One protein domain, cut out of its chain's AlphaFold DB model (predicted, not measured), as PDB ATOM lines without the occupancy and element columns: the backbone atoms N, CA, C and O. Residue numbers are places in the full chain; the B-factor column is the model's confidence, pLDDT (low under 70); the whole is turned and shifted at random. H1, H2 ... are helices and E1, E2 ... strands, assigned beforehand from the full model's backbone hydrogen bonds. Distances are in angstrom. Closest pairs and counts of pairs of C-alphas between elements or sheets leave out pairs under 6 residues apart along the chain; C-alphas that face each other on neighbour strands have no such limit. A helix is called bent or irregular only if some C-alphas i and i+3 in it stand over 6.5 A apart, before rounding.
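What this domain is: This is residues 97 to 187 and 211 to 242 of the 992 residues of the protein "DUF342 domain-containing protein" of Spirochaetaceae bacterium (UniProt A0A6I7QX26). A small head, a sandwich of two three-stranded sheets with H1 over one face of the sheet E3 E7 E8, has one very long, twisted hairpin arm, E1 and E2, whose tip, residues 138 to 143, stands free. The printed part has 123 residues, with one named helix and then eight named strands, and is mostly strand. The head's sheets, E3 - E7 - E8 and E4 - E6 - E5, are antiparallel. The whole is extended, with a radius of gyration of the C-alphas of 23.5 A and spans of 80 by 38 by 23 A; the arm makes the length.

How they stand to each other: H1, residues 101 to 113, is irregular, with C-alphas 102 and 105 7.0 A apart and 5 of 9 O i to N i+4 pairs within hydrogen-bond range. The hairpin of E1, residues 119 to 135, and E2, residues 145 to 161, is antiparallel at 174 degrees, with N 127 and O 153 2.9 A apart; E1 bends by 56 degrees at residue 123. E3, residues 169 to 173, pairs with E7, residues 228 to 232, by N 171 and O 230 at 3.0 A, and E7 with E8, residues 236 to 241, by N 231 and O 238 at 2.9 A. H1 is on this strongly twisted sheet, two layers, at a height of 9.3 A; its closest C-alphas to E7 are Ala 107 and Phe 229, 7.3 A. E6, residues 221 to 224, pairs with E4, residues 178 to 183, by N 222 and O 180 at 2.9 A, and with E5, residues 215 to 218, by N 223 and O 216 at 2.9 A. The two sheets form a sandwich, face to face, planes 20 degrees apart.

Where its parts are: H1 begins at C-alpha 101 (150.491, 125.985, 158.927) and is 19.8 A long; E1 spans 44.1 A and E2 45.5 A. E8 ends at C-alpha 241 (149.533, 143.179, 154.957).

The domain as a whole: Residues 188 to 210 are not printed, and C-alphas 187 and 211 are 20.9 A apart. Residues 130 to 152 have pLDDT under 70.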
ATOM      1  N   LEU A  97     147.430 129.161 145.892       90.50
ATOM      2  CA  LEU A  97     148.067 129.667 147.108       90.50
ATOM      3  C   LEU A  97     147.382 129.093 148.355       90.50
ATOM      4  O   LEU A  97     146.149 129.045 148.434       90.50
ATOM      5  N   SER A  98     148.176 128.688 149.348       91.06
ATOM      6  CA  SER A  98     147.714 128.157 150.635       91.06
ATOM      7  C   SER A  98     148.240 128.992 151.803       91.06
ATOM      8  O   SER A  98     149.215 129.734 151.678       91.06
ATOM      9  N   VAL A  99     147.564 128.908 152.949       90.50
ATOM     10  CA  VAL A  99     148.047 129.531 154.184       90.50
ATOM     11  C   VAL A  99     149.088 128.594 154.819       90.50
ATOM     12  O   VAL A  99     148.800 127.412 154.991       90.50
ATOM     13  N   PRO A 100     150.296 129.072 155.164       88.12
ATOM     14  CA  PRO A 100     151.270 128.267 155.901       88.12
ATOM     15  C   PRO A 100     150.718 127.794 157.253       88.12
ATOM     16  O   PRO A 100     150.081 128.581 157.953       88.12
ATOM     17  N   GLU A 101     151.043 126.568 157.687       84.56
ATOM     18  CA  GLU A 101     150.491 125.985 158.927       84.56
ATOM     19  C   GLU A 101     150.661 126.873 160.165       84.56
ATOM     20  O   GLU A 101     149.711 127.093 160.916       84.56
ATOM     21  N   ARG A 102     151.850 127.463 160.329       82.94
ATOM     22  CA  ARG A 102     152.175 128.389 161.430       82.94
ATOM     23  C   ARG A 102     151.279 129.634 161.489       82.94
ATOM     24  O   ARG A 102     151.253 130.315 162.508       82.94
ATOM     25  N   LEU A 103     150.595 129.962 160.392       86.88
ATOM     26  CA  LEU A 103     149.722 131.126 160.266       86.88
ATOM     27  C   LEU A 103     148.232 130.776 160.375       86.88
ATOM     28  O   LEU A 103     147.429 131.695 160.511       86.88
ATOM     29  N   HIS A 104     147.845 129.493 160.374       85.88
ATOM     30  CA  HIS A 104     146.433 129.093 160.477       85.88
ATOM     31  C   HIS A 104     145.757 129.635 161.742       85.88
ATOM     32  O   HIS A 104     144.628 130.108 161.683       85.88
ATOM     33  N   THR A 105     146.461 129.641 162.877       82.25
ATOM     34  CA  THR A 105     145.924 130.104 164.169       82.25
ATOM     35  C   THR A 105     145.613 131.600 164.203       82.25
ATOM     36  O   THR A 105     144.768 132.039 164.984       82.25
ATOM     37  N   VAL A 106     146.296 132.395 163.375       87.31
ATOM     38  CA  VAL A 106     146.132 133.854 163.311       87.31
ATOM     39  C   VAL A 106     145.335 134.307 162.092       87.31
ATOM     40  O   VAL A 106     144.791 135.407 162.128       87.31
ATOM     41  N   ALA A 107     145.223 133.475 161.053       86.06
ATOM     42  CA  ALA A 107     144.539 133.797 159.803       86.06
ATOM     43  C   ALA A 107     143.090 134.239 160.040       86.06
ATOM     44  O   ALA A 107     142.722 135.348 159.654       86.06
ATOM     45  N   ASP A 108     142.292 133.436 160.748       84.56
ATOM     46  CA  ASP A 108     140.876 133.745 160.999       84.56
ATOM     47  C   ASP A 108     140.711 135.052 161.780       84.56
ATOM     48  O   ASP A 108     139.884 135.898 161.440       84.56
ATOM     49  N   ARG A 109     141.558 135.258 162.794       86.12
ATOM     50  CA  ARG A 109     141.525 136.452 163.643       86.12
ATOM     51  C   ARG A 109     141.909 137.715 162.875       86.12
ATOM     52  O   ARG A 109     141.209 138.714 162.967       86.12
ATOM     53  N   VAL A 110     143.002 137.672 162.111       88.00
ATOM     54  CA  VAL A 110     143.463 138.812 161.299       88.00
ATOM     55  C   VAL A 110     142.426 139.168 160.241       88.00
ATOM     56  O   VAL A 110     142.175 140.345 159.998       88.00
ATOM     57  N   THR A 111     141.796 138.161 159.638       84.25
ATOM     58  CA  THR A 111     140.782 138.374 158.603       84.25
ATOM     59  C   THR A 111     139.486 138.948 159.185       84.25
ATOM     60  O   THR A 111     138.874 139.802 158.547       84.25
ATOM     61  N   ALA A 112     139.085 138.520 160.389       83.75
ATOM     62  CA  ALA A 112     137.893 139.011 161.083       83.75
ATOM     63  C   ALA A 112     138.059 140.424 161.670       83.75
ATOM     64  O   ALA A 112     137.108 141.202 161.647       83.75
ATOM     65  N   ASP A 113     139.252 140.759 162.175       85.06
ATOM     66  CA  ASP A 113     139.561 142.077 162.750       85.06
ATOM     67  C   ASP A 113     139.841 143.147 161.671       85.06
ATOM     68  O   ASP A 113     139.911 144.337 161.983       85.06
ATOM     69  N   ALA A 114     140.044 142.748 160.410       85.62
ATOM     70  CA  ALA A 114     140.357 143.663 159.316       85.62
ATOM     71  C   ALA A 114     139.119 144.405 158.794       85.62
ATOM     72  O   ALA A 114     138.046 143.827 158.619       85.62
ATOM     73  N   ASP A 115     139.305 145.679 158.438       85.94
ATOM     74  CA  ASP A 115     138.251 146.493 157.836       85.94
ATOM     75  C   ASP A 115     137.695 145.853 156.543       85.94
ATOM     76  O   ASP A 115     138.419 145.141 155.822       85.94
ATOM     77  N   PRO A 116     136.418 146.121 156.201       83.12
ATOM     78  CA  PRO A 116     135.837 145.706 154.929       83.12
ATOM     79  C   PRO A 116     136.685 146.163 153.728       83.12
ATOM     80  O   PRO A 116     137.310 147.230 153.783       83.12
ATOM     81  N   PRO A 117     136.691 145.396 152.624       84.12
ATOM     82  CA  PRO A 117     137.493 145.716 151.449       84.12
ATOM     83  C   PRO A 117     137.152 147.109 150.925       84.12
ATOM     84  O   PRO A 117     135.988 147.469 150.724       84.12
ATOM     85  N   THR A 118     138.189 147.911 150.704       81.88
ATOM     86  CA  THR A 118     138.045 149.238 150.111       81.88
ATOM     87  C   THR A 118     138.528 149.181 148.675       81.88
ATOM     88  O   THR A 118     139.686 148.876 148.406       81.88
ATOM     89  N   ILE A 119     137.614 149.467 147.753       84.06
ATOM     90  CA  ILE A 119     137.843 149.369 146.317       84.06
ATOM     91  C   ILE A 119     137.590 150.732 145.698       84.06
ATOM     92  O   ILE A 119     136.580 151.380 145.990       84.06
ATOM     93  N   PHE A 120     138.497 151.149 144.824       79.75
ATOM     94  CA  PHE A 120     138.387 152.399 144.093       79.75
ATOM     95  C   PHE A 120     138.384 152.133 142.593       79.75
ATOM     96  O   PHE A 120     139.219 151.391 142.081       79.75
ATOM     97  N   ARG A 121     137.471 152.787 141.875       76.94
ATOM     98  CA  ARG A 121     137.492 152.868 140.416       76.94
ATOM     99  C   ARG A 121     137.978 154.248 140.009       76.94
ATOM    100  O   ARG A 121     137.458 155.260 140.475       76.94
ATOM    101  N   THR A 122     138.945 154.291 139.103       71.06
ATOM    102  CA  THR A 122     139.429 155.549 138.530       71.06
ATOM    103  C   THR A 122     138.487 156.001 137.423       71.06
ATOM    104  O   THR A 122     138.329 155.317 136.411       71.06
ATOM    105  N   VAL A 123     137.858 157.158 137.610       73.81
ATOM    106  CA  VAL A 123     137.020 157.817 136.607       73.81
ATOM    107  C   VAL A 123     137.776 159.034 136.086       73.81
ATOM    108  O   VAL A 123     138.188 159.901 136.856       73.81
ATOM    109  N   LYS A 124     137.980 159.093 134.767       76.44
ATOM    110  CA  LYS A 124     138.618 160.234 134.101       76.44
ATOM    111  C   LYS A 124     137.599 161.351 133.945       76.44
ATOM    112  O   LYS A 124     136.684 161.234 133.131       76.44
ATOM    113  N   GLU A 125     137.759 162.423 134.708       72.38
ATOM    114  CA  GLU A 125     136.897 163.601 134.642       72.38
ATOM    115  C   GLU A 125     137.697 164.765 134.043       72.38
ATOM    116  O   GLU A 125     138.837 165.020 134.425       72.38
ATOM    117  N   THR A 126     137.141 165.456 133.047       70.44
ATOM    118  CA  THR A 126     137.806 166.633 132.465       70.44
ATOM    119  C   THR A 126     137.383 167.858 133.257       70.44
ATOM    120  O   THR A 126     136.215 168.233 133.219       70.44
ATOM    121  N   VAL A 127     138.325 168.467 133.976       76.31
ATOM    122  CA  VAL A 127     138.067 169.591 134.881       76.31
ATOM    123  C   VAL A 127     138.725 170.853 134.326       76.31
ATOM    124  O   VAL A 127     139.863 170.827 133.857       76.31
ATOM    125  N   GLU A 128     138.013 171.976 134.361       70.88
ATOM    126  CA  GLU A 128     138.529 173.277 133.927       70.88
ATOM    127  C   GLU A 128     139.179 173.999 135.120       70.88
ATOM    128  O   GLU A 128     138.520 174.268 136.124       70.88
ATOM    129  N   ARG A 129     140.487 174.292 135.044       70.62
ATOM    130  CA  ARG A 129     141.228 175.041 136.075       70.62
ATOM    131  C   ARG A 129     141.731 176.378 135.544       70.62
ATOM    132  O   ARG A 129     142.345 176.459 134.483       70.62
ATOM    133  N   GLU A 130     141.526 177.425 136.333       67.25
ATOM    134  CA  GLU A 130     142.052 178.765 136.082       67.25
ATOM    135  C   GLU A 130     143.529 178.859 136.499       67.25
ATOM    136  O   GLU A 130     143.867 178.807 137.683       67.25
ATOM    137  N   LYS A 131     144.438 179.016 135.532       58.97
ATOM    138  CA  LYS A 131     145.878 179.184 135.764       58.97
ATOM    139  C   LYS A 131     146.272 180.639 135.509       58.97
ATOM    140  O   LYS A 131     146.113 181.148 134.402       58.97
ATOM    141  N   LYS A 132     146.794 181.323 136.533       62.38
ATOM    142  CA  LYS A 132     147.348 182.682 136.401       62.38
ATOM    143  C   LYS A 132     148.713 182.612 135.723       62.38
ATOM    144  O   LYS A 132     149.659 182.080 136.299       62.38
ATOM    145  N   VAL A 133     148.815 183.152 134.514       58.56
ATOM    146  CA  VAL A 133     150.064 183.251 133.756       58.56
ATOM    147  C   VAL A 133     150.493 184.718 133.742       58.56
ATOM    148  O   VAL A 133     149.769 185.594 133.271       58.56
ATOM    149  N   THR A 134     151.670 184.999 134.299       53.22
ATOM    150  CA  THR A 134     152.247 186.348 134.318       53.22
ATOM    151  C   THR A 134     153.105 186.534 133.074       53.22
ATOM    152  O   THR A 134     154.152 185.896 132.938       53.22
ATOM    153  N   ARG A 135     152.676 187.396 132.148       53.62
ATOM    154  CA  ARG A 135     153.440 187.698 130.932       53.62
ATOM    155  C   ARG A 135     154.362 188.890 131.215       53.62
ATOM    156  O   ARG A 135     153.881 190.000 131.419       53.62
ATOM    157  N   LYS A 136     155.681 188.662 131.256       49.69
ATOM    158  CA  LYS A 136     156.683 189.739 131.363       49.69
ATOM    159  C   LYS A 136     156.798 190.454 130.018       49.69
ATOM    160  O   LYS A 136     157.327 189.882 129.065       49.69
ATOM    161  N   GLU A 137     156.313 191.688 129.927       54.09
ATOM    162  CA  GLU A 137     156.511 192.528 128.743       54.09
ATOM    163  C   GLU A 137     157.825 193.307 128.880       54.09
ATOM    164  O   GLU A 137     157.994 194.162 129.748       54.09
ATOM    165  N   GLY A 138     158.800 192.977 128.032       51.84
ATOM    166  CA  GLY A 138     160.113 193.611 128.032       51.84
ATOM    167  C   GLY A 138     160.066 195.053 127.530       51.84
ATOM    168  O   GLY A 138     160.212 195.279 126.333       51.84
ATOM    169  N   ARG A 139     159.915 196.023 128.441       47.25
ATOM    170  CA  ARG A 139     160.556 197.357 128.404       47.25
ATOM    171  C   ARG A 139     160.286 198.137 129.697       47.25
ATOM    172  O   ARG A 139     159.207 198.073 130.275       47.25
ATOM    173  N   LEU A 140     161.321 198.856 130.135       50.78
ATOM    174  CA  LEU A 140     161.442 199.627 131.376       50.78
ATOM    175  C   LEU A 140     160.206 200.531 131.616       50.78
ATOM    176  O   LEU A 140     159.913 201.380 130.779       50.78
ATOM    177  N   PHE A 141     159.537 200.368 132.768       52.78
ATOM    178  CA  PHE A 141     158.450 201.207 133.329       52.78
ATOM    179  C   PHE A 141     156.961 200.858 133.066       52.78
ATOM    180  O   PHE A 141     156.115 201.754 133.105       52.78
ATOM    181  N   ARG A 142     156.566 199.578 132.953       54.66
ATOM    182  CA  ARG A 142     155.175 199.142 133.256       54.66
ATOM    183  C   ARG A 142     155.141 197.847 134.081       54.66
ATOM    184  O   ARG A 142     155.993 196.988 133.906       54.66
ATOM    185  N   LYS A 143     154.182 197.746 135.017       53.22
ATOM    186  CA  LYS A 143     153.990 196.579 135.905       53.22
ATOM    187  C   LYS A 143     153.439 195.379 135.123       53.22
ATOM    188  O   LYS A 143     152.529 195.555 134.317       53.22
ATOM    189  N   ASP A 144     153.966 194.192 135.423       55.03
ATOM    190  CA  ASP A 144     153.557 192.902 134.851       55.03
ATOM    191  C   ASP A 144     152.033 192.689 134.924       55.03
ATOM    192  O   ASP A 144     151.403 192.958 135.953       55.03
ATOM    193  N   ARG A 145     151.435 192.189 133.832       53.78
ATOM    194  CA  ARG A 145     149.996 191.900 133.733       53.78
ATOM    195  C   ARG A 145     149.759 190.402 133.940       53.78
ATOM    196  O   ARG A 145     150.303 189.571 133.214       53.78
ATOM    197  N   THR A 146     148.957 190.064 134.943       54.06
ATOM    198  CA  THR A 146     148.555 188.684 135.247       54.06
ATOM    199  C   THR A 146     147.276 188.354 134.478       54.06
ATOM    200  O   THR A 146     146.237 188.953 134.752       54.06
ATOM    201  N   GLU A 147     147.332 187.418 133.528       58.91
ATOM    202  CA  GLU A 147     146.154 186.890 132.823       58.91
ATOM    203  C   GLU A 147     145.735 185.548 133.434       58.91
ATOM    204  O   GLU A 147     146.574 184.718 133.781       58.91
ATOM    205  N   VAL A 148     144.428 185.340 133.597       58.34
ATOM    206  CA  VAL A 148     143.856 184.063 134.039       58.34
ATOM    207  C   VAL A 148     143.474 183.273 132.790       58.34
ATOM    208  O   VAL A 148     142.637 183.725 132.015       58.34
ATOM    209  N   GLN A 149     144.096 182.115 132.577       67.62
ATOM    210  CA  GLN A 149     143.828 181.236 131.440       67.62
ATOM    211  C   GLN A 149     143.129 179.961 131.935       67.62
ATOM    212  O   GLN A 149     143.630 179.303 132.846       67.62
ATOM    213  N   VAL A 150     141.977 179.613 131.356       62.53
ATOM    214  CA  VAL A 150     141.247 178.377 131.682       62.53
ATOM    215  C   VAL A 150     141.874 177.216 130.905       62.53
ATOM    216  O   VAL A 150     141.881 177.224 129.676       62.53
ATOM    217  N   VAL A 151     142.424 176.229 131.614       68.50
ATOM    218  CA  VAL A 151     143.039 175.026 131.035       68.50
ATOM    219  C   VAL A 151     142.173 173.815 131.383       68.50
ATOM    220  O   VAL A 151     141.826 173.613 132.545       68.50
ATOM    221  N   ARG A 152     141.818 173.010 130.372       65.31
ATOM    222  CA  ARG A 152     141.147 171.712 130.546       65.31
ATOM    223  C   ARG A 152     142.185 170.664 130.914       65.31
ATOM    224  O   ARG A 152     143.054 170.354 130.104       65.31
ATOM    225  N   GLU A 153     142.088 170.133 132.120       70.06
ATOM    226  CA  GLU A 153     142.971 169.094 132.633       70.06
ATOM    227  C   GLU A 153     142.132 167.842 132.905       70.06
ATOM    228  O   GLU A 153     141.107 167.899 133.586       70.06
ATOM    229  N   THR A 154     142.519 166.705 132.326       70.50
ATOM    230  CA  THR A 154     141.914 165.418 132.681       70.50
ATOM    231  C   THR A 154     142.465 165.014 134.039       70.50
ATOM    232  O   THR A 154     143.655 164.735 134.161       70.50
ATOM    233  N   VAL A 155     141.608 165.019 135.055       71.69
ATOM    234  CA  VAL A 155     141.965 164.632 136.416       71.69
ATOM    235  C   VAL A 155     141.378 163.253 136.683       71.69
ATOM    236  O   VAL A 155     140.177 163.020 136.522       71.69
ATOM    237  N   ASP A 156     142.241 162.334 137.091       75.12
ATOM    238  CA  ASP A 156     141.843 161.010 137.545       75.12
ATOM    239  C   ASP A 156     141.196 161.146 138.931       75.12
ATOM    240  O   ASP A 156     141.857 161.471 139.920       75.12
ATOM    241  N   ARG A 157     139.880 160.932 139.006       74.88
ATOM    242  CA  ARG A 157     139.123 160.953 140.258       74.88
ATOM    243  C   ARG A 157     138.851 159.521 140.700       74.88
ATOM    244  O   ARG A 157     138.265 158.738 139.956       74.88
ATOM    245  N   GLN A 158     139.268 159.172 141.914       77.31
ATOM    246  CA  GLN A 158     138.969 157.867 142.500       77.31
ATOM    247  C   GLN A 158     137.582 157.877 143.145       77.31
ATOM    248  O   GLN A 158     137.304 158.662 144.052       77.31
ATOM    249  N   GLU A 159     136.706 157.003 142.664       80.25
ATOM    250  CA  GLU A 159     135.361 156.784 143.188       80.25
ATOM    251  C   GLU A 159     135.339 155.466 143.973       80.25
ATOM    252  O   GLU A 159     135.815 154.444 143.477       80.25
ATOM    253  N   LYS A 160     134.810 155.471 145.202       80.25
ATOM    254  CA  LYS A 160     134.697 154.250 146.014       80.25
ATOM    255  C   LYS A 160     133.593 153.357 145.446       80.25
ATOM    256  O   LYS A 160     132.447 153.788 145.341       80.25
ATOM    257  N   VAL A 161     133.932 152.114 145.115       83.19
ATOM    258  CA  VAL A 161     132.978 151.100 144.651       83.19
ATOM    259  C   VAL A 161     132.536 150.261 145.844       83.19
ATOM    260  O   VAL A 161     133.366 149.762 146.603       83.19
ATOM    261  N   PHE A 162     131.224 150.108 146.019       79.75
ATOM    262  CA  PHE A 162     130.658 149.228 147.038       79.75
ATOM    263  C   PHE A 162     130.444 147.836 146.445       79.75
ATOM    264  O   PHE A 162     129.621 147.664 145.547       79.75
ATOM    265  N   VAL A 163     131.188 146.857 146.953       82.94
ATOM    266  CA  VAL A 163     131.051 145.437 146.604       82.94
ATOM    267  C   VAL A 163     130.431 144.659 147.763       82.94
ATOM    268  O   VAL A 163     130.470 145.104 148.911       82.94
ATOM    269  N   ASP A 164     129.886 143.481 147.470       84.75
ATOM    270  CA  ASP A 164     129.538 142.495 148.497       84.75
ATOM    271  C   ASP A 164     130.815 142.063 149.230       84.75
ATOM    272  O   ASP A 164     131.693 141.437 148.637       84.75
ATOM    273  N   SER A 165     130.930 142.414 150.510       84.94
ATOM    274  CA  SER A 165     132.127 142.185 151.323       84.94
ATOM    275  C   SER A 165     132.309 140.733 151.780       84.94
ATOM    276  O   SER A 165     133.237 140.457 152.537       84.94
ATOM    277  N   THR A 166     131.441 139.806 151.365       90.00
ATOM    278  CA  THR A 166     131.549 138.388 151.725       90.00
ATOM    279  C   THR A 166     132.857 137.787 151.199       90.00
ATOM    280  O   THR A 166     133.117 137.784 149.993       90.00
ATOM    281  N   VAL A 167     133.674 137.250 152.109       91.00
ATOM    282  CA  VAL A 167     134.931 136.560 151.785       91.00
ATOM    283  C   VAL A 167     134.629 135.093 151.484       91.00
ATOM    284  O   VAL A 167     134.078 134.383 152.320       91.00
ATOM    285  N   LEU A 168     134.989 134.638 150.287       91.69
ATOM    286  CA  LEU A 168     134.783 133.265 149.817       91.69
ATOM    287  C   LEU A 168     135.977 132.360 150.123       91.69
ATOM    288  O   LEU A 168     135.804 131.173 150.391       91.69
ATOM    289  N   LYS A 169     137.195 132.906 150.049       92.06
ATOM    290  CA  LYS A 169     138.441 132.171 150.289       92.06
ATOM    291  C   LYS A 169     139.496 133.101 150.877       92.06
ATOM    292  O   LYS A 169     139.590 134.262 150.478       92.06
ATOM    293  N   VAL A 170     140.297 132.565 151.794       92.81
ATOM    294  CA  VAL A 170     141.483 133.227 152.344       92.81
ATOM    295  C   VAL A 170     142.714 132.419 151.953       92.81
ATOM    296  O   VAL A 170     142.720 131.195 152.083       92.81
ATOM    297  N   THR A 171     143.748 133.091 151.454       94.12
ATOM    298  CA  THR A 171     145.062 132.489 151.176       94.12
ATOM    299  C   THR A 171     146.174 133.383 151.726       94.12
ATOM    300  O   THR A 171     145.898 134.396 152.371       94.12
ATOM    301  N   TYR A 172     147.438 133.011 151.527       94.38
ATOM    302  CA  TYR A 172     148.587 133.827 151.910       94.38
ATOM    303  C   TYR A 172     149.539 133.973 150.723       94.38
ATOM    304  O   TYR A 172     149.683 133.044 149.927       94.38
ATOM    305  N   CYS A 173     150.176 135.133 150.589       94.50
ATOM    306  CA  CYS A 173     151.105 135.404 149.498       94.50
ATOM    307  C   CYS A 173     152.243 136.331 149.931       94.50
ATOM    308  O   CYS A 173     152.097 137.118 150.869       94.50
ATOM    309  N   ASP A 174     153.352 136.266 149.197       92.81
ATOM    310  CA  ASP A 174     154.426 137.250 149.273       92.81
ATOM    311  C   ASP A 174     154.180 138.422 148.312       92.81
ATOM    312  O   ASP A 174     153.510 138.288 147.285       92.81
ATOM    313  N   ALA A 175     154.747 139.590 148.623       93.12
ATOM    314  CA  ALA A 175     154.693 140.757 147.753       93.12
ATOM    315  C   ALA A 175     155.222 140.422 146.346       93.12
ATOM    316  O   ALA A 175     156.280 139.818 146.182       93.12
ATOM    317  N   GLY A 176     154.486 140.836 145.315       92.12
ATOM    318  CA  GLY A 176     154.782 140.575 143.905       92.12
ATOM    319  C   GLY A 176     154.220 139.259 143.357       92.12
ATOM    320  O   GLY A 176     154.228 139.070 142.132       92.12
ATOM    321  N   ALA A 177     153.704 138.371 144.217       93.69
ATOM    322  CA  ALA A 177     153.110 137.104 143.800       93.69
ATOM    323  C   ALA A 177     151.932 137.323 142.838       93.69
ATOM    324  O   ALA A 177     151.142 138.256 142.998       93.69
ATOM    325  N   LEU A 178     151.818 136.451 141.835       95.25
ATOM    326  CA  LEU A 178     150.647 136.385 140.966       95.25
ATOM    327  C   LEU A 178     149.497 135.754 141.759       95.25
ATOM    328  O   LEU A 178     149.655 134.675 142.319       95.25
ATOM    329  N   LEU A 179     148.365 136.447 141.838       95.12
ATOM    330  CA  LEU A 179     147.168 135.981 142.540       95.12
ATOM    331  C   LEU A 179     146.178 135.338 141.568       95.12
ATOM    332  O   LEU A 179     145.596 134.297 141.867       95.12
ATOM    333  N   ALA A 180     145.975 135.974 140.411       94.50
ATOM    334  CA  ALA A 180     145.091 135.484 139.363       94.50
ATOM    335  C   ALA A 180     145.429 136.087 137.994       94.50
ATOM    336  O   ALA A 180     146.031 137.162 137.905       94.50
ATOM    337  N   ARG A 181     144.965 135.428 136.928       93.69
ATOM    338  CA  ARG A 181     144.875 135.997 135.573       93.69
ATOM    339  C   ARG A 181     143.417 136.247 135.204       93.69
ATOM    340  O   ARG A 181     142.582 135.357 135.340       93.69
ATOM    341  N   LEU A 182     143.097 137.451 134.748       91.62
ATOM    342  CA  LEU A 182     141.751 137.849 134.361       91.62
ATOM    343  C   LEU A 182     141.460 137.482 132.912       91.62
ATOM    344  O   LEU A 182     142.101 137.967 131.984       91.62
ATOM    345  N   THR A 183     140.408 136.691 132.724       89.31
ATOM    346  CA  THR A 183     139.771 136.549 131.416       89.31
ATOM    347  C   THR A 183     138.868 137.765 131.193       89.31
ATOM    348  O   THR A 183     137.967 137.982 132.010       89.31
ATOM    349  N   PRO A 184     139.086 138.568 130.136       83.12
ATOM    350  CA  PRO A 184     138.355 139.812 129.927       83.12
ATOM    351  C   PRO A 184     136.874 139.566 129.623       83.12
ATOM    352  O   PRO A 184     136.509 138.632 128.905       83.12
ATOM    353  N   ARG A 185     136.024 140.460 130.128       82.75
ATOM    354  CA  ARG A 185     134.578 140.477 129.899       82.75
ATOM    355  C   ARG A 185     134.218 140.473 128.415       82.75
ATOM    356  O   ARG A 185     134.842 141.154 127.598       82.75
ATOM    357  N   SER A 186     133.132 139.782 128.078       81.50
ATOM    358  CA  SER A 186     132.546 139.797 126.736       81.50
ATOM    359  C   SER A 186     131.281 140.658 126.718       81.50
ATOM    360  O   SER A 186     130.443 140.587 127.617       81.50
ATOM    361  N   ALA A 187     131.114 141.479 125.680       74.75
ATOM    362  CA  ALA A 187     129.947 142.360 125.536       74.75
ATOM    363  C   ALA A 187     128.642 141.608 125.188       74.75
ATOM    364  O   ALA A 187     127.577 142.221 125.121       74.75
ATOM    365  N   ALA A 211     140.415 145.028 141.819       90.31
ATOM    366  CA  ALA A 211     141.582 144.977 142.699       90.31
ATOM    367  C   ALA A 211     141.412 145.978 143.858       90.31
ATOM    368  O   ALA A 211     141.275 147.182 143.639       90.31
ATOM    369  N   GLY A 212     141.372 145.470 145.087       90.00
ATOM    370  CA  GLY A 212     141.277 146.252 146.317       90.00
ATOM    371  C   GLY A 212     142.643 146.656 146.875       90.00
ATOM    372  O   GLY A 212     143.649 146.705 146.167       90.00
ATOM    373  N   SER A 213     142.683 146.960 148.173       90.69
ATOM    374  CA  SER A 213     143.903 147.377 148.872       90.69
ATOM    375  C   SER A 213     145.054 146.378 148.703       90.69
ATOM    376  O   SER A 213     144.881 145.170 148.862       90.69
ATOM    377  N   ASN A 214     146.255 146.903 148.448       93.06
ATOM    378  CA  ASN A 214     147.499 146.136 148.300       93.06
ATOM    379  C   ASN A 214     147.473 145.074 147.186       93.06
ATOM    380  O   ASN A 214     148.196 144.079 147.259       93.06
ATOM    381  N   VAL A 215     146.676 145.298 146.141       92.81
ATOM    382  CA  VAL A 215     146.666 144.491 144.919       92.81
ATOM    383  C   VAL A 215     146.880 145.402 143.715       92.81
ATOM    384  O   VAL A 215     146.231 146.435 143.577       92.81
ATOM    385  N   GLU A 216     147.786 145.011 142.823       92.00
ATOM    386  CA  GLU A 216     148.050 145.695 141.560       92.00
ATOM    387  C   GLU A 216     147.509 144.879 140.385       92.00
ATOM    388  O   GLU A 216     147.824 143.698 140.236       92.00
ATOM    389  N   GLN A 217     146.747 145.529 139.502       90.19
ATOM    390  CA  GLN A 217     146.368 144.969 138.207       90.19
ATOM    391  C   GLN A 217     147.291 145.511 137.109       90.19
ATOM    392  O   GLN A 217     147.327 146.718 136.859       90.19
ATOM    393  N   LYS A 218     148.015 144.623 136.420       87.56
ATOM    394  CA  LYS A 218     148.868 144.947 135.264       87.56
ATOM    395  C   LYS A 218     148.417 144.129 134.060       87.56
ATOM    396  O   LYS A 218     148.798 142.975 133.905       87.56
ATOM    397  N   GLY A 219     147.597 144.736 133.204       87.25
ATOM    398  CA  GLY A 219     146.975 144.033 132.080       87.25
ATOM    399  C   GLY A 219     145.947 143.011 132.568       87.25
ATOM    400  O   GLY A 219     144.986 143.376 133.247       87.25
ATOM    401  N   ASP A 220     146.162 141.746 132.214       89.94
ATOM    402  CA  ASP A 220     145.387 140.591 132.674       89.94
ATOM    403  C   ASP A 220     145.908 140.004 133.998       89.94
ATOM    404  O   ASP A 220     145.239 139.167 134.591       89.94
ATOM    405  N   GLU A 221     147.066 140.433 134.508       93.88
ATOM    406  CA  GLU A 221     147.632 139.900 135.750       93.88
ATOM    407  C   GLU A 221     147.185 140.683 136.986       93.88
ATOM    408  O   GLU A 221     147.300 141.910 137.047       93.88
ATOM    409  N   ILE A 222     146.756 139.950 138.010       94.25
ATOM    410  CA  ILE A 222     146.474 140.462 139.349       94.25
ATOM    411  C   ILE A 222     147.593 140.011 140.278       94.25
ATOM    412  O   ILE A 222     147.793 138.811 140.467       94.25
ATOM    413  N   ARG A 223     148.332 140.960 140.856       95.19
ATOM    414  CA  ARG A 223     149.504 140.696 141.700       95.19
ATOM    415  C   ARG A 223     149.372 141.333 143.073       95.19
ATOM    416  O   ARG A 223     148.798 142.409 143.216       95.19
ATOM    417  N   ALA A 224     149.949 140.692 144.079       95.31
ATOM    418  CA  ALA A 224     150.037 141.259 145.416       95.31
ATOM    419  C   ALA A 224     151.036 142.425 145.444       95.31
ATOM    420  O   ALA A 224     152.162 142.290 144.971       95.31
ATOM    421  N   ALA A 225     150.657 143.558 146.028       92.88
ATOM    422  CA  ALA A 225     151.559 144.685 146.274       92.88
ATOM    423  C   ALA A 225     152.265 144.586 147.642       92.88
ATOM    424  O   ALA A 225     153.268 145.256 147.873       92.88
ATOM    425  N   ALA A 226     151.754 143.747 148.548       92.75
ATOM    426  CA  ALA A 226     152.314 143.498 149.876       92.75
ATOM    427  C   ALA A 226     152.254 142.003 150.226       92.75
ATOM    428  O   ALA A 226     151.396 141.285 149.722       92.75
ATOM    429  N   THR A 227     153.140 141.549 151.115       93.44
ATOM    430  CA  THR A 227     153.081 140.203 151.709       93.44
ATOM    431  C   THR A 227     151.957 140.156 152.743       93.44
ATOM    432  O   THR A 227     151.892 141.030 153.615       93.44
ATOM    433  N   GLY A 228     151.077 139.156 152.681       93.94
ATOM    434  CA  GLY A 228     149.950 139.079 153.604       93.94
ATOM    435  C   GLY A 228     148.848 138.086 153.249       93.94
ATOM    436  O   GLY A 228     148.988 137.258 152.347       93.94
ATOM    437  N   PHE A 229     147.740 138.182 153.988       94.62
ATOM    438  CA  PHE A 229     146.549 137.361 153.768       94.62
ATOM    439  C   PHE A 229     145.725 137.919 152.611       94.62
ATOM    440  O   PHE A 229     145.323 139.082 152.635       94.62
ATOM    441  N   VAL A 230     145.453 137.084 151.616       94.38
ATOM    442  CA  VAL A 230     144.639 137.428 150.450       94.38
ATOM    443  C   VAL A 230     143.186 137.099 150.765       94.38
ATOM    444  O   VAL A 230     142.884 135.945 151.079       94.38
ATOM    445  N   ARG A 231     142.280 138.073 150.651       94.19
ATOM    446  CA  ARG A 231     140.834 137.822 150.723       94.19
ATOM    447  C   ARG A 231     140.256 137.819 149.324       94.19
ATOM    448  O   ARG A 231     140.413 138.781 148.576       94.19
ATOM    449  N   ILE A 232     139.564 136.741 148.987       93.38
ATOM    450  CA  ILE A 232     138.910 136.570 147.694       93.38
ATOM    451  C   ILE A 232     137.406 136.666 147.903       93.38
ATOM    452  O   ILE A 232     136.825 135.840 148.610       93.38
ATOM    453  N   GLY A 233     136.782 137.665 147.287       91.06
ATOM    454  CA  GLY A 233     135.334 137.828 147.246       91.06
ATOM    455  C   GLY A 233     134.729 137.374 145.920       91.06
ATOM    456  O   GLY A 233     135.370 136.719 145.099       91.06
ATOM    457  N   ARG A 234     133.467 137.747 145.690       88.88
ATOM    458  CA  ARG A 234     132.718 137.350 144.486       88.88
ATOM    459  C   ARG A 234     133.284 137.932 143.186       88.88
ATOM    460  O   ARG A 234     133.308 137.240 142.174       88.88
ATOM    461  N   ASN A 235     133.683 139.200 143.199       88.56
ATOM    462  CA  ASN A 235     134.235 139.924 142.046       88.56
ATOM    463  C   ASN A 235     135.351 140.897 142.459       88.56
ATOM    464  O   ASN A 235     135.583 141.906 141.795       88.56
ATOM    465  N   TRP A 236     136.014 140.616 143.580       92.12
ATOM    466  CA  TRP A 236     137.081 141.449 144.112       92.12
ATOM    467  C   TRP A 236     138.131 140.628 144.856       92.12
ATOM    468  O   TRP A 236     137.873 139.495 145.273       92.12
ATOM    469  N   VAL A 237     139.307 141.226 145.036       94.19
ATOM    470  CA  VAL A 237     140.397 140.683 145.852       94.19
ATOM    471  C   VAL A 237     141.160 141.798 146.535       94.19
ATOM    472  O   VAL A 237     141.385 142.846 145.935       94.19
ATOM    473  N   ASP A 238     141.585 141.578 147.771       94.25
ATOM    474  CA  ASP A 238     142.537 142.455 148.444       94.25
ATOM    475  C   ASP A 238     143.565 141.658 149.251       94.25
ATOM    476  O   ASP A 238     143.453 140.439 149.406       94.25
ATOM    477  N   VAL A 239     144.605 142.350 149.721       94.69
ATOM    478  CA  VAL A 239     145.627 141.772 150.595       94.69
ATOM    479  C   VAL A 239     145.700 142.567 151.891       94.69
ATOM    480  O   VAL A 239     145.923 143.781 151.884       94.69
ATOM    481  N   ILE A 240     145.543 141.870 153.016       93.44
ATOM    482  CA  ILE A 240     145.796 142.389 154.360       93.44
ATOM    483  C   ILE A 240     147.293 142.207 154.647       93.44
ATOM    484  O   ILE A 240     147.726 141.060 154.801       93.44
ATOM    485  N   PRO A 241     148.096 143.288 154.736       92.31
ATOM    486  CA  PRO A 241     149.533 143.179 154.957       92.31
ATOM    487  C   PRO A 241     149.838 142.452 156.265       92.31
ATOM    488  O   PRO A 241     149.393 142.861 157.338       92.31
ATOM    489  N   PHE A 242     150.604 141.367 156.179       92.38
ATOM    490  CA  PHE A 242     150.955 140.543 157.327       92.38
ATOM    491  C   PHE A 242     152.242 139.764 157.050       92.38
ATOM    492  O   PHE A 242     152.251 138.812 156.272       92.38
TER     493      PHE A 242